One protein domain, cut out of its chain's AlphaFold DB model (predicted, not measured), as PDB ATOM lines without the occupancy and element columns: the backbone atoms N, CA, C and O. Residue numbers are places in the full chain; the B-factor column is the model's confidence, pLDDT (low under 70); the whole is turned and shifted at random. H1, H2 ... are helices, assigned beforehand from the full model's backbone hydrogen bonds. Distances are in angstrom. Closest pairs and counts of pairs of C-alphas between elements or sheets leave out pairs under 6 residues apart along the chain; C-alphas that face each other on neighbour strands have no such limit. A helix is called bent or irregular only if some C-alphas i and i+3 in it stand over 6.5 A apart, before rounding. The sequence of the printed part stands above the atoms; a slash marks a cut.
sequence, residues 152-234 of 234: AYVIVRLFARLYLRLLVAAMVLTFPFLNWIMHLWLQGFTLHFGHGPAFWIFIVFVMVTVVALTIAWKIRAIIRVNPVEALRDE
ATOM      1  N   ALA A 152      10.402 -21.489 -27.198       60.88
ATOM      2  CA  ALA A 152       9.539 -21.416 -28.380       60.88
ATOM      3  C   ALA A 152       9.126 -22.810 -28.906       60.88
ATOM      4  O   ALA A 152       8.050 -22.970 -29.482       60.88
ATOM      5  N   TYR A 153       9.930 -23.841 -28.628       63.50
ATOM      6  CA  TYR A 153       9.668 -25.237 -28.966       63.50
ATOM      7  C   TYR A 153       8.389 -25.819 -28.329       63.50
ATOM      8  O   TYR A 153       7.672 -26.598 -28.961       63.50
ATOM      9  N   VAL A 154       8.048 -25.427 -27.095       67.06
ATOM     10  CA  VAL A 154       6.833 -25.914 -26.407       67.06
ATOM     11  C   VAL A 154       5.574 -25.343 -27.059       67.06
ATOM     12  O   VAL A 154       4.584 -26.057 -27.234       67.06
ATOM     13  N   ILE A 155       5.634 -24.076 -27.475       65.25
ATOM     14  CA  ILE A 155       4.550 -23.389 -28.185       65.25
ATOM     15  C   ILE A 155       4.347 -24.046 -29.557       65.25
ATOM     16  O   ILE A 155       3.233 -24.445 -29.893       65.25
ATOM     17  N   VAL A 156       5.436 -24.281 -30.294       66.56
ATOM     18  CA  VAL A 156       5.419 -24.987 -31.586       66.56
ATOM     19  C   VAL A 156       4.769 -26.369 -31.478       66.56
ATOM     20  O   VAL A 156       3.875 -26.695 -32.260       66.56
ATOM     21  N   ARG A 157       5.157 -27.182 -30.486       70.44
ATOM     22  CA  ARG A 157       4.625 -28.545 -30.320       70.44
ATOM     23  C   ARG A 157       3.141 -28.570 -29.939       70.44
ATOM     24  O   ARG A 157       2.449 -29.534 -30.273       70.44
ATOM     25  N   LEU A 158       2.658 -27.552 -29.226       69.88
ATOM     26  CA  LEU A 158       1.245 -27.417 -28.868       69.88
ATOM     27  C   LEU A 158       0.394 -27.127 -30.111       69.88
ATOM     28  O   LEU A 158      -0.572 -27.844 -30.366       69.88
ATOM     29  N   PHE A 159       0.802 -26.140 -30.914       67.75
ATOM     30  CA  PHE A 159       0.107 -25.785 -32.153       67.75
ATOM     31  C   PHE A 159       0.171 -26.911 -33.187       67.75
ATOM     32  O   PHE A 159      -0.859 -27.284 -33.745       67.75
ATOM     33  N   ALA A 160       1.339 -27.531 -33.382       71.44
ATOM     34  CA  ALA A 160       1.491 -28.643 -34.318       71.44
ATOM     35  C   ALA A 160       0.543 -29.811 -33.988       71.44
ATOM     36  O   ALA A 160      -0.110 -30.342 -34.881       71.44
ATOM     37  N   ARG A 161       0.404 -30.184 -32.705       77.31
ATOM     38  CA  ARG A 161      -0.513 -31.261 -32.287       77.31
ATOM     39  C   ARG A 161      -1.989 -30.917 -32.472       77.31
ATOM     40  O   ARG A 161      -2.774 -31.827 -32.727       77.31
ATOM     41  N   LEU A 162      -2.364 -29.651 -32.298       76.50
ATOM     42  CA  LEU A 162      -3.738 -29.199 -32.509       76.50
ATOM     43  C   LEU A 162      -4.109 -29.282 -33.995       76.50
ATOM     44  O   LEU A 162      -5.093 -29.928 -34.344       76.50
ATOM     45  N   TYR A 163      -3.278 -28.705 -34.868       72.94
ATOM     46  CA  TYR A 163      -3.531 -28.692 -36.310       72.94
ATOM     47  C   TYR A 163      -3.417 -30.076 -36.952       72.94
ATOM     48  O   TYR A 163      -4.225 -30.400 -37.816       72.94
ATOM     49  N   LEU A 164      -2.493 -30.931 -36.492       79.75
ATOM     50  CA  LEU A 164      -2.429 -32.326 -36.949       79.75
ATOM     51  C   LEU A 164      -3.700 -33.105 -36.600       79.75
ATOM     52  O   LEU A 164      -4.195 -33.855 -37.433       79.75
ATOM     53  N   ARG A 165      -4.262 -32.921 -35.397       83.12
ATOM     54  CA  ARG A 165      -5.529 -33.575 -35.029       83.12
ATOM     55  C   ARG A 165      -6.695 -33.090 -35.882       83.12
ATOM     56  O   ARG A 165      -7.483 -33.918 -36.328       83.12
ATOM     57  N   LEU A 166      -6.780 -31.781 -36.129       80.56
ATOM     58  CA  LEU A 166      -7.795 -31.219 -37.022       80.56
ATOM     59  C   LEU A 166      -7.669 -31.787 -38.442       80.56
ATOM     60  O   LEU A 166      -8.674 -32.156 -39.040       80.56
ATOM     61  N   LEU A 167      -6.438 -31.902 -38.951       80.00
ATOM     62  CA  LEU A 167      -6.166 -32.451 -40.277       80.00
ATOM     63  C   LEU A 167      -6.621 -33.904 -40.389       80.00
ATOM     64  O   LEU A 167      -7.333 -34.244 -41.326       80.00
ATOM     65  N   VAL A 168      -6.223 -34.754 -39.439       84.88
ATOM     66  CA  VAL A 168      -6.586 -36.178 -39.458       84.88
ATOM     67  C   VAL A 168      -8.104 -36.342 -39.382       84.88
ATOM     68  O   VAL A 168      -8.665 -37.123 -40.144       84.88
ATOM     69  N   ALA A 169      -8.780 -35.573 -38.524       87.75
ATOM     70  CA  ALA A 169     -10.238 -35.604 -38.431       87.75
ATOM     71  C   ALA A 169     -10.913 -35.191 -39.750       87.75
ATOM     72  O   ALA A 169     -11.838 -35.864 -40.201       87.75
ATOM     73  N   ALA A 170     -10.420 -34.131 -40.399       86.50
ATOM     74  CA  ALA A 170     -10.922 -33.704 -41.701       86.50
ATOM     75  C   ALA A 170     -10.675 -34.770 -42.779       86.50
ATOM     76  O   ALA A 170     -11.600 -35.136 -43.493       86.50
ATOM     77  N   MET A 171      -9.464 -35.333 -42.853       85.19
ATOM     78  CA  MET A 171      -9.108 -36.373 -43.825       85.19
ATOM     79  C   MET A 171     -10.021 -37.593 -43.722       85.19
ATOM     80  O   MET A 171     -10.526 -38.054 -44.740       85.19
ATOM     81  N   VAL A 172     -10.269 -38.092 -42.508       89.25
ATOM     82  CA  VAL A 172     -11.117 -39.275 -42.287       89.25
ATOM     83  C   VAL A 172     -12.541 -39.062 -42.812       89.25
ATOM     84  O   VAL A 172     -13.148 -40.008 -43.299       89.25
ATOM     85  N   LEU A 173     -13.060 -37.833 -42.757       89.19
ATOM     86  CA  LEU A 173     -14.390 -37.499 -43.270       89.19
ATOM     87  C   LEU A 173     -14.376 -37.208 -44.776       89.19
ATOM     88  O   LEU A 173     -15.254 -37.661 -45.508       89.19
ATOM     89  N   THR A 174     -13.378 -36.467 -45.257       88.06
ATOM     90  CA  THR A 174     -13.306 -36.035 -46.656       88.06
ATOM     91  C   THR A 174     -12.972 -37.185 -47.596       88.06
ATOM     92  O   THR A 174     -13.534 -37.242 -48.681       88.06
ATOM     93  N   PHE A 175     -12.103 -38.119 -47.209       87.44
ATOM     94  CA  PHE A 175     -11.675 -39.216 -48.083       87.44
ATOM     95  C   PHE A 175     -12.821 -40.125 -48.565       87.44
ATOM     96  O   PHE A 175     -12.970 -40.280 -49.779       87.44
ATOM     97  N   PRO A 176     -13.673 -40.694 -47.682       88.75
ATOM     98  CA  PRO A 176     -14.793 -41.527 -48.120       88.75
ATOM     99  C   PRO A 176     -15.830 -40.717 -48.899       88.75
ATOM    100  O   PRO A 176     -16.377 -41.208 -49.884       88.75
ATOM    101  N   PHE A 177     -16.062 -39.465 -48.502       89.50
ATOM    102  CA  PHE A 177     -16.997 -38.574 -49.177       89.50
ATOM    103  C   PHE A 177     -16.545 -38.245 -50.605       89.50
ATOM    104  O   PHE A 177     -17.328 -38.330 -51.549       89.50
ATOM    105  N   LEU A 178     -15.261 -37.929 -50.781       87.88
ATOM    106  CA  LEU A 178     -14.679 -37.629 -52.082       87.88
ATOM    107  C   LEU A 178     -14.661 -38.873 -52.970       87.88
ATOM    108  O   LEU A 178     -15.000 -38.777 -54.144       87.88
ATOM    109  N   ASN A 179     -14.330 -40.040 -52.409       85.44
ATOM    110  CA  ASN A 179     -14.387 -41.299 -53.144       85.44
ATOM    111  C   ASN A 179     -15.816 -41.608 -53.616       85.44
ATOM    112  O   ASN A 179     -16.009 -41.990 -54.765       85.44
ATOM    113  N   TRP A 180     -16.826 -41.385 -52.768       87.31
ATOM    114  CA  TRP A 180     -18.232 -41.560 -53.137       87.31
ATOM    115  C   TRP A 180     -18.642 -40.651 -54.299       87.31
ATOM    116  O   TRP A 180     -19.202 -41.124 -55.286       87.31
ATOM    117  N   ILE A 181     -18.339 -39.353 -54.205       87.88
ATOM    118  CA  ILE A 181     -18.657 -38.383 -55.262       87.88
ATOM    119  C   ILE A 181     -17.932 -38.732 -56.557       87.88
ATOM    120  O   ILE A 181     -18.544 -38.693 -57.619       87.88
ATOM    121  N   MET A 182     -16.651 -39.100 -56.476       82.69
ATOM    122  CA  MET A 182     -15.873 -39.492 -57.648       82.69
ATOM    123  C   MET A 182     -16.448 -40.742 -58.300       82.69
ATOM    124  O   MET A 182     -16.605 -40.754 -59.512       82.69
ATOM    125  N   HIS A 183     -16.851 -41.753 -57.528       83.12
ATOM    126  CA  HIS A 183     -17.533 -42.919 -58.090       83.12
ATOM    127  C   HIS A 183     -18.837 -42.545 -58.799       83.12
ATOM    128  O   HIS A 183     -19.066 -43.014 -59.910       83.12
ATOM    129  N   LEU A 184     -19.663 -41.685 -58.196       83.81
ATOM    130  CA  LEU A 184     -20.909 -41.219 -58.814       83.81
ATOM    131  C   LEU A 184     -20.652 -40.429 -60.103       83.81
ATOM    132  O   LEU A 184     -21.386 -40.563 -61.076       83.81
ATOM    133  N   TRP A 185     -19.603 -39.607 -60.110       80.56
ATOM    134  CA  TRP A 185     -19.226 -38.804 -61.266       80.56
ATOM    135  C   TRP A 185     -18.658 -39.673 -62.393       80.56
ATOM    136  O   TRP A 185     -19.058 -39.516 -63.544       80.56
ATOM    137  N   LEU A 186     -17.794 -40.640 -62.066       77.00
ATOM    138  CA  LEU A 186     -17.205 -41.560 -63.041       77.00
ATOM    139  C   LEU A 186     -18.228 -42.493 -63.686       77.00
ATOM    140  O   LEU A 186     -18.032 -42.859 -64.836       77.00
ATOM    141  N   GLN A 187     -19.323 -42.834 -63.000       75.94
ATOM    142  CA  GLN A 187     -20.409 -43.618 -63.598       75.94
ATOM    143  C   GLN A 187     -21.032 -42.945 -64.831       75.94
ATOM    144  O   GLN A 187     -21.615 -43.633 -65.663       75.94
ATOM    145  N   GLY A 188     -20.900 -41.620 -64.968       70.38
ATOM    146  CA  GLY A 188     -21.335 -40.887 -66.157       70.38
ATOM    147  C   GLY A 188     -20.400 -41.019 -67.364       70.38
ATOM    148  O   GLY A 188     -20.768 -40.588 -68.454       70.38
ATOM    149  N   PHE A 189     -19.209 -41.604 -67.201       67.00
ATOM    150  CA  PHE A 189     -18.199 -41.709 -68.253       67.00
ATOM    151  C   PHE A 189     -17.933 -43.169 -68.621       67.00
ATOM    152  O   PHE A 189     -17.680 -44.020 -67.776       67.00
ATOM    153  N   THR A 190     -17.932 -43.466 -69.918       56.34
ATOM    154  CA  THR A 190     -17.624 -44.809 -70.436       56.34
ATOM    155  C   THR A 190     -16.140 -45.157 -70.270       56.34
ATOM    156  O   THR A 190     -15.792 -46.298 -69.958       56.34
ATOM    157  N   LEU A 191     -15.257 -44.158 -70.387       59.94
ATOM    158  CA  LEU A 191     -13.824 -44.293 -70.144       59.94
ATOM    159  C   LEU A 191     -13.508 -44.033 -68.663       59.94
ATOM    160  O   LEU A 191     -13.351 -42.893 -68.225       59.94
ATOM    161  N   HIS A 192     -13.398 -45.103 -67.883       61.00
ATOM    162  CA  HIS A 192     -13.053 -45.001 -66.470       61.00
ATOM    163  C   HIS A 192     -11.542 -44.827 -66.311       61.00
ATOM    164  O   HIS A 192     -10.756 -45.704 -66.674       61.00
ATOM    165  N   PHE A 193     -11.117 -43.709 -65.723       63.28
ATOM    166  CA  PHE A 193      -9.743 -43.586 -65.250       63.28
ATOM    167  C   PHE A 193      -9.562 -44.519 -64.048       63.28
ATOM    168  O   PHE A 193     -10.198 -44.342 -63.013       63.28
ATOM    169  N   GLY A 194      -8.692 -45.522 -64.167       64.75
ATOM    170  CA  GLY A 194      -8.345 -46.388 -63.043       64.75
ATOM    171  C   GLY A 194      -7.554 -45.609 -61.994       64.75
ATOM    172  O   GLY A 194      -6.331 -45.502 -62.094       64.75
ATOM    173  N   HIS A 195      -8.226 -45.049 -60.987       69.94
ATOM    174  CA  HIS A 195      -7.559 -44.402 -59.854       69.94
ATOM    175  C   HIS A 195      -6.944 -45.483 -58.954       69.94
ATOM    176  O   HIS A 195      -7.552 -45.949 -57.991       69.94
ATOM    177  N   GLY A 196      -5.743 -45.943 -59.302       78.12
ATOM    178  CA  GLY A 196      -5.020 -46.921 -58.495       78.12
ATOM    179  C   GLY A 196      -4.686 -46.385 -57.092       78.12
ATOM    180  O   GLY A 196      -4.695 -45.172 -56.863       78.12
ATOM    181  N   PRO A 197      -4.302 -47.260 -56.148       81.25
ATOM    182  CA  PRO A 197      -3.926 -46.856 -54.789       81.25
ATOM    183  C   PRO A 197      -2.794 -45.812 -54.757       81.25
ATOM    184  O   PRO A 197      -2.746 -44.981 -53.853       81.25
ATOM    185  N   ALA A 198      -1.927 -45.787 -55.775       85.19
ATOM    186  CA  ALA A 198      -0.872 -44.785 -55.923       85.19
ATOM    187  C   ALA A 198      -1.403 -43.340 -56.015       85.19
ATOM    188  O   ALA A 198      -0.803 -42.434 -55.440       85.19
ATOM    189  N   PHE A 199      -2.540 -43.119 -56.685       83.88
ATOM    190  CA  PHE A 199      -3.153 -41.793 -56.816       83.88
ATOM    191  C   PHE A 199      -3.607 -41.249 -55.455       83.88
ATOM    192  O   PHE A 199      -3.316 -40.115 -55.080       83.88
ATOM    193  N   TRP A 200      -4.257 -42.104 -54.673       84.00
ATOM    194  CA  TRP A 200      -4.733 -41.781 -53.335       84.00
ATOM    195  C   TRP A 200      -3.588 -41.532 -52.344       84.00
ATOM    196  O   TRP A 200      -3.641 -40.576 -51.570       84.00
ATOM    197  N   ILE A 201      -2.512 -42.323 -52.416       87.12
ATOM    198  CA  ILE A 201      -1.294 -42.100 -51.621       87.12
ATOM    199  C   ILE A 201      -0.653 -40.752 -51.975       87.12
ATOM    200  O   ILE A 201      -0.248 -40.013 -51.077       87.12
ATOM    201  N   PHE A 202      -0.603 -40.401 -53.263       88.31
ATOM    202  CA  PHE A 202      -0.074 -39.115 -53.712       88.31
ATOM    203  C   PHE A 202      -0.868 -37.931 -53.139       88.31
ATOM    204  O   PHE A 202      -0.263 -36.989 -52.627       88.31
ATOM    205  N   ILE A 203      -2.205 -37.997 -53.133       85.31
ATOM    206  CA  ILE A 203      -3.057 -36.954 -52.530       85.31
ATOM    207  C   ILE A 203      -2.744 -36.778 -51.041       85.31
ATOM    208  O   ILE A 203      -2.550 -35.650 -50.580       85.31
ATOM    209  N   VAL A 204      -2.669 -37.878 -50.287       85.56
ATOM    210  CA  VAL A 204      -2.350 -37.829 -48.851       85.56
ATOM    211  C   VAL A 204      -0.969 -37.217 -48.630       85.56
ATOM    212  O   VAL A 204      -0.820 -36.344 -47.775       85.56
ATOM    213  N   PHE A 205       0.024 -37.621 -49.426       89.06
ATOM    214  CA  PHE A 205       1.379 -37.086 -49.346       89.06
ATOM    215  C   PHE A 205       1.404 -35.570 -49.568       89.06
ATOM    216  O   PHE A 205       1.885 -34.836 -48.704       89.06
ATOM    217  N   VAL A 206       0.813 -35.087 -50.667       87.62
ATOM    218  CA  VAL A 206       0.739 -33.652 -50.981       87.62
ATOM    219  C   VAL A 206       0.053 -32.880 -49.855       87.62
ATOM    220  O   VAL A 206       0.551 -31.839 -49.423       87.62
ATOM    221  N   MET A 207      -1.058 -33.396 -49.328       80.88
ATOM    222  CA  MET A 207      -1.812 -32.729 -48.269       80.88
ATOM    223  C   MET A 207      -0.998 -32.622 -46.967       80.88
ATOM    224  O   MET A 207      -0.950 -31.554 -46.354       80.88
ATOM    225  N   VAL A 208      -0.287 -33.688 -46.574       82.75
ATOM    226  CA  VAL A 208       0.626 -33.662 -45.417       82.75
ATOM    227  C   VAL A 208       1.757 -32.653 -45.633       82.75
ATOM    228  O   VAL A 208       2.053 -31.872 -44.725       82.75
ATOM    229  N   THR A 209       2.361 -32.612 -46.825       84.56
ATOM    230  CA  THR A 209       3.434 -31.661 -47.152       84.56
ATOM    231  C   THR A 209       2.959 -30.211 -47.070       84.56
ATOM    232  O   THR A 209       3.629 -29.382 -46.454       84.56
ATOM    233  N   VAL A 210       1.785 -29.894 -47.629       80.38
ATOM    234  CA  VAL A 210       1.207 -28.539 -47.591       80.38
ATOM    235  C   VAL A 210       0.934 -28.094 -46.155       80.38
ATOM    236  O   VAL A 210       1.260 -26.965 -45.781       80.38
ATOM    237  N   VAL A 211       0.389 -28.974 -45.314       75.56
ATOM    238  CA  VAL A 211       0.134 -28.656 -43.902       75.56
ATOM    239  C   VAL A 211       1.438 -28.450 -43.141       75.56
ATOM    240  O   VAL A 211       1.560 -27.477 -42.397       75.56
ATOM    241  N   ALA A 212       2.435 -29.310 -43.356       74.44
ATOM    242  CA  ALA A 212       3.748 -29.166 -42.736       74.44
ATOM    243  C   ALA A 212       4.410 -27.827 -43.109       74.44
ATOM    244  O   ALA A 212       4.884 -27.109 -42.225       74.44
ATOM    245  N   LEU A 213       4.370 -27.450 -44.393       76.81
ATOM    246  CA  LEU A 213       4.861 -26.157 -44.883       76.81
ATOM    247  C   LEU A 213       4.093 -24.981 -44.270       76.81
ATOM    248  O   LEU A 213       4.702 -24.012 -43.818       76.81
ATOM    249  N   THR A 214       2.766 -25.085 -44.187       72.75
ATOM    250  CA  THR A 214       1.905 -24.040 -43.614       72.75
ATOM    251  C   THR A 214       2.209 -23.822 -42.132       72.75
ATOM    252  O   THR A 214       2.342 -22.681 -41.685       72.75
ATOM    253  N   ILE A 215       2.379 -24.905 -41.364       67.00
ATOM    254  CA  ILE A 215       2.784 -24.854 -39.953       67.00
ATOM    255  C   ILE A 215       4.172 -24.215 -39.828       67.00
ATOM    256  O   ILE A 215       4.347 -23.299 -39.025       67.00
ATOM    257  N   ALA A 216       5.143 -24.622 -40.653       68.75
ATOM    258  CA  ALA A 216       6.488 -24.048 -40.648       68.75
ATOM    259  C   ALA A 216       6.482 -22.535 -40.944       68.75
ATOM    260  O   ALA A 216       7.150 -21.761 -40.253       68.75
ATOM    261  N   TRP A 217       5.687 -22.090 -41.923       67.31
ATOM    262  CA  TRP A 217       5.523 -20.675 -42.261       67.31
ATOM    263  C   TRP A 217       4.843 -19.876 -41.146       67.31
ATOM    264  O   TRP A 217       5.352 -18.822 -40.763       67.31
ATOM    265  N   LYS A 218       3.744 -20.385 -40.569       61.31
ATOM    266  CA  LYS A 218       3.040 -19.755 -39.435       61.31
ATOM    267  C   LYS A 218       3.955 -19.609 -38.218       61.31
ATOM    268  O   LYS A 218       3.999 -18.543 -37.612       61.31
ATOM    269  N   ILE A 219       4.738 -20.638 -37.896       61.69
ATOM    270  CA  ILE A 219       5.721 -20.595 -36.804       61.69
ATOM    271  C   ILE A 219       6.781 -19.529 -37.078       61.69
ATOM    272  O   ILE A 219       7.091 -18.724 -36.202       61.69
ATOM    273  N   ARG A 220       7.316 -19.484 -38.302       62.03
ATOM    274  CA  ARG A 220       8.313 -18.482 -38.692       62.03
ATOM    275  C   ARG A 220       7.753 -17.058 -38.647       62.03
ATOM    276  O   ARG A 220       8.516 -16.136 -38.372       62.03
ATOM    277  N   ALA A 221       6.460 -16.873 -38.905       58.19
ATOM    278  CA  ALA A 221       5.783 -15.595 -38.724       58.19
ATOM    279  C   ALA A 221       5.667 -15.231 -37.233       58.19
ATOM    280  O   ALA A 221       6.102 -14.152 -36.851       58.19
ATOM    281  N   ILE A 222       5.202 -16.148 -36.375       54.25
ATOM    282  CA  ILE A 222       5.040 -15.922 -34.922       54.25
ATOM    283  C   ILE A 222       6.379 -15.620 -34.228       54.25
ATOM    284  O   ILE A 222       6.436 -14.764 -33.351       54.25
ATOM    285  N   ILE A 223       7.466 -16.293 -34.622       53.00
ATOM    286  CA  ILE A 223       8.813 -16.036 -34.082       53.00
ATOM    287  C   ILE A 223       9.334 -14.652 -34.502       53.00
ATOM    288  O   ILE A 223      10.103 -14.046 -33.760       53.00
ATOM    289  N   ARG A 224       8.922 -14.146 -35.673       45.97
ATOM    290  CA  ARG A 224       9.338 -12.835 -36.195       45.97
ATOM    291  C   ARG A 224       8.492 -11.664 -35.698       45.97
ATOM    292  O   ARG A 224       8.911 -10.527 -35.889       45.97
ATOM    293  N   VAL A 225       7.357 -11.915 -35.044       45.09
ATOM    294  CA  VAL A 225       6.609 -10.859 -34.351       45.09
ATOM    295  C   VAL A 225       7.416 -10.435 -33.127       45.09
ATOM    296  O   VAL A 225       7.611 -11.209 -32.184       45.09
ATOM    297  N   ASN A 226       7.916  -9.201 -33.173       36.38
ATOM    298  CA  ASN A 226       8.719  -8.621 -32.116       36.38
ATOM    299  C   ASN A 226       7.853  -8.521 -30.842       36.38
ATOM    300  O   ASN A 226       6.813  -7.861 -30.868       36.38
ATOM    301  N   PRO A 227       8.216  -9.179 -29.721       43.59
ATOM    302  CA  PRO A 227       7.398  -9.200 -28.503       43.59
ATOM    303  C   PRO A 227       7.107  -7.809 -27.925       43.59
ATOM    304  O   PRO A 227       6.173  -7.672 -27.143       43.59
ATOM    305  N   VAL A 228       7.882  -6.800 -28.324       39.38
ATOM    306  CA  VAL A 228       7.751  -5.405 -27.890       39.38
ATOM    307  C   VAL A 228       6.507  -4.720 -28.481       39.38
ATOM    308  O   VAL A 228       5.914  -3.890 -27.804       39.38
ATOM    309  N   GLU A 229       6.035  -5.097 -29.675       46.50
ATOM    310  CA  GLU A 229       4.788  -4.546 -30.248       46.50
ATOM    311  C   GLU A 229       3.534  -5.148 -29.606       46.50
ATOM    312  O   GLU A 229       2.530  -4.467 -29.446       46.50
ATOM    313  N   ALA A 230       3.598  -6.397 -29.137       38.84
ATOM    314  CA  ALA A 230       2.472  -7.038 -28.458       38.84
ATOM    315  C   ALA A 230       2.169  -6.454 -27.061       38.84
ATOM    316  O   ALA A 230       1.111  -6.755 -26.513       38.84
ATOM    317  N   LEU A 231       3.099  -5.668 -26.505       40.91
ATOM    318  CA  LEU A 231       3.025  -5.009 -25.195       40.91
ATOM    319  C   LEU A 231       2.810  -3.487 -25.293       40.91
ATOM    320  O   LEU A 231       2.614  -2.858 -24.262       40.91
ATOM    321  N   ARG A 232       2.872  -2.896 -26.497       43.56
ATOM    322  CA  ARG A 232       2.759  -1.440 -26.709       43.56
ATOM    323  C   ARG A 232       1.371  -0.986 -27.185       43.56
ATOM    324  O   ARG A 232       1.185   0.204 -27.384       43.56
ATOM    325  N   ASP A 233       0.439  -1.924 -27.353       40.25
ATOM    326  CA  ASP A 233      -0.997  -1.657 -27.543       40.25
ATOM    327  C   ASP A 233      -1.763  -1.889 -26.223       40.25
ATOM    328  O   ASP A 233      -2.785  -2.582 -26.185       40.25
ATOM    329  N   GLU A 234      -1.202  -1.382 -25.121       40.25
ATOM    330  CA  GLU A 234      -2.026  -0.771 -24.069       40.25
ATOM    331  C   GLU A 234      -2.356   0.664 -24.487       40.25
ATOM    332  O   GLU A 234      -1.426   1.361 -24.959       40.25
TER     333      GLU A 234
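AT A GLANCE: This is residues 152 to 234 of the 234 residues of an uncharacterized protein of Odoribacter sp. 43_10 (UniProt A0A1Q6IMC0). Two long helices, H1 and H2, run opposite ways as a long helical hairpin, loosely formed: they come together where H1 begins and H2 ends, and spread apart toward the loop that joins them. H1 has a kink, and residues 184 to 191 stick out beyond the body at the loop end, while the tail of residues 224 to 234 sticks out at the other. The printed part has 83 residues with two named helices, H1 then H2, and no named strand; the class is all helix. The whole is extended, a rod spanning 65 by 25 by 18 A, with a radius of gyration of the C-alphas of 19.5 A.

IN THESE COORDINATES: H1 holds residues 152 to 186 and measures 48.2 A from C-alpha 152 at (9.539, -21.416, -28.380) to C-alpha 186 at (-17.205, -41.560, -63.041). It has a kink of 30 degrees near residue 174; it is neither bent nor irregular, but only just: C-alphas 173 and 176 are 6.3 A apart. After 10 residues H2 follows, residues 197 to 224, and measures 41.0 A, ending with C-alpha 224 at (9.338, -12.835, -36.195).

HOW THE PARTS SIT: H1 and H2, a helical hairpin, only just touch, with 3 pairs of C-alphas within 8 A. The closest C-alphas are those of Val 156 and Ile 219, 6.8 A apart. H1 touches H2 with residues 152 to 160 alone, and H2 touches H1 with residues 215 to 223 alone. Their lines stand at a shallow tilt of 31 degrees, opposite ways, and their centres are 11.1 A apart. In H2 every O i to N i+4 pair is within hydrogen-bond range; in H1, 29 of 31 are.

THE WHOLE: The two C-alphas farthest apart are those of Thr 190 and Glu 234, at 65.8 A. Without the stretches that stand free, residues 184 to 191, of which 184 to 186 belong to H1, and residues 224 to 234, the body spans 50 by 17 by 15 A. The link from H1 to H2 is short, and the printed part has no cut. The mean pLDDT of the printed part is 71.7, and 34 residues are under 70: residues 152 to 156, 158 to 159, 189 to 195 and 215 to 234, where Glu 234 is the chain's last residue.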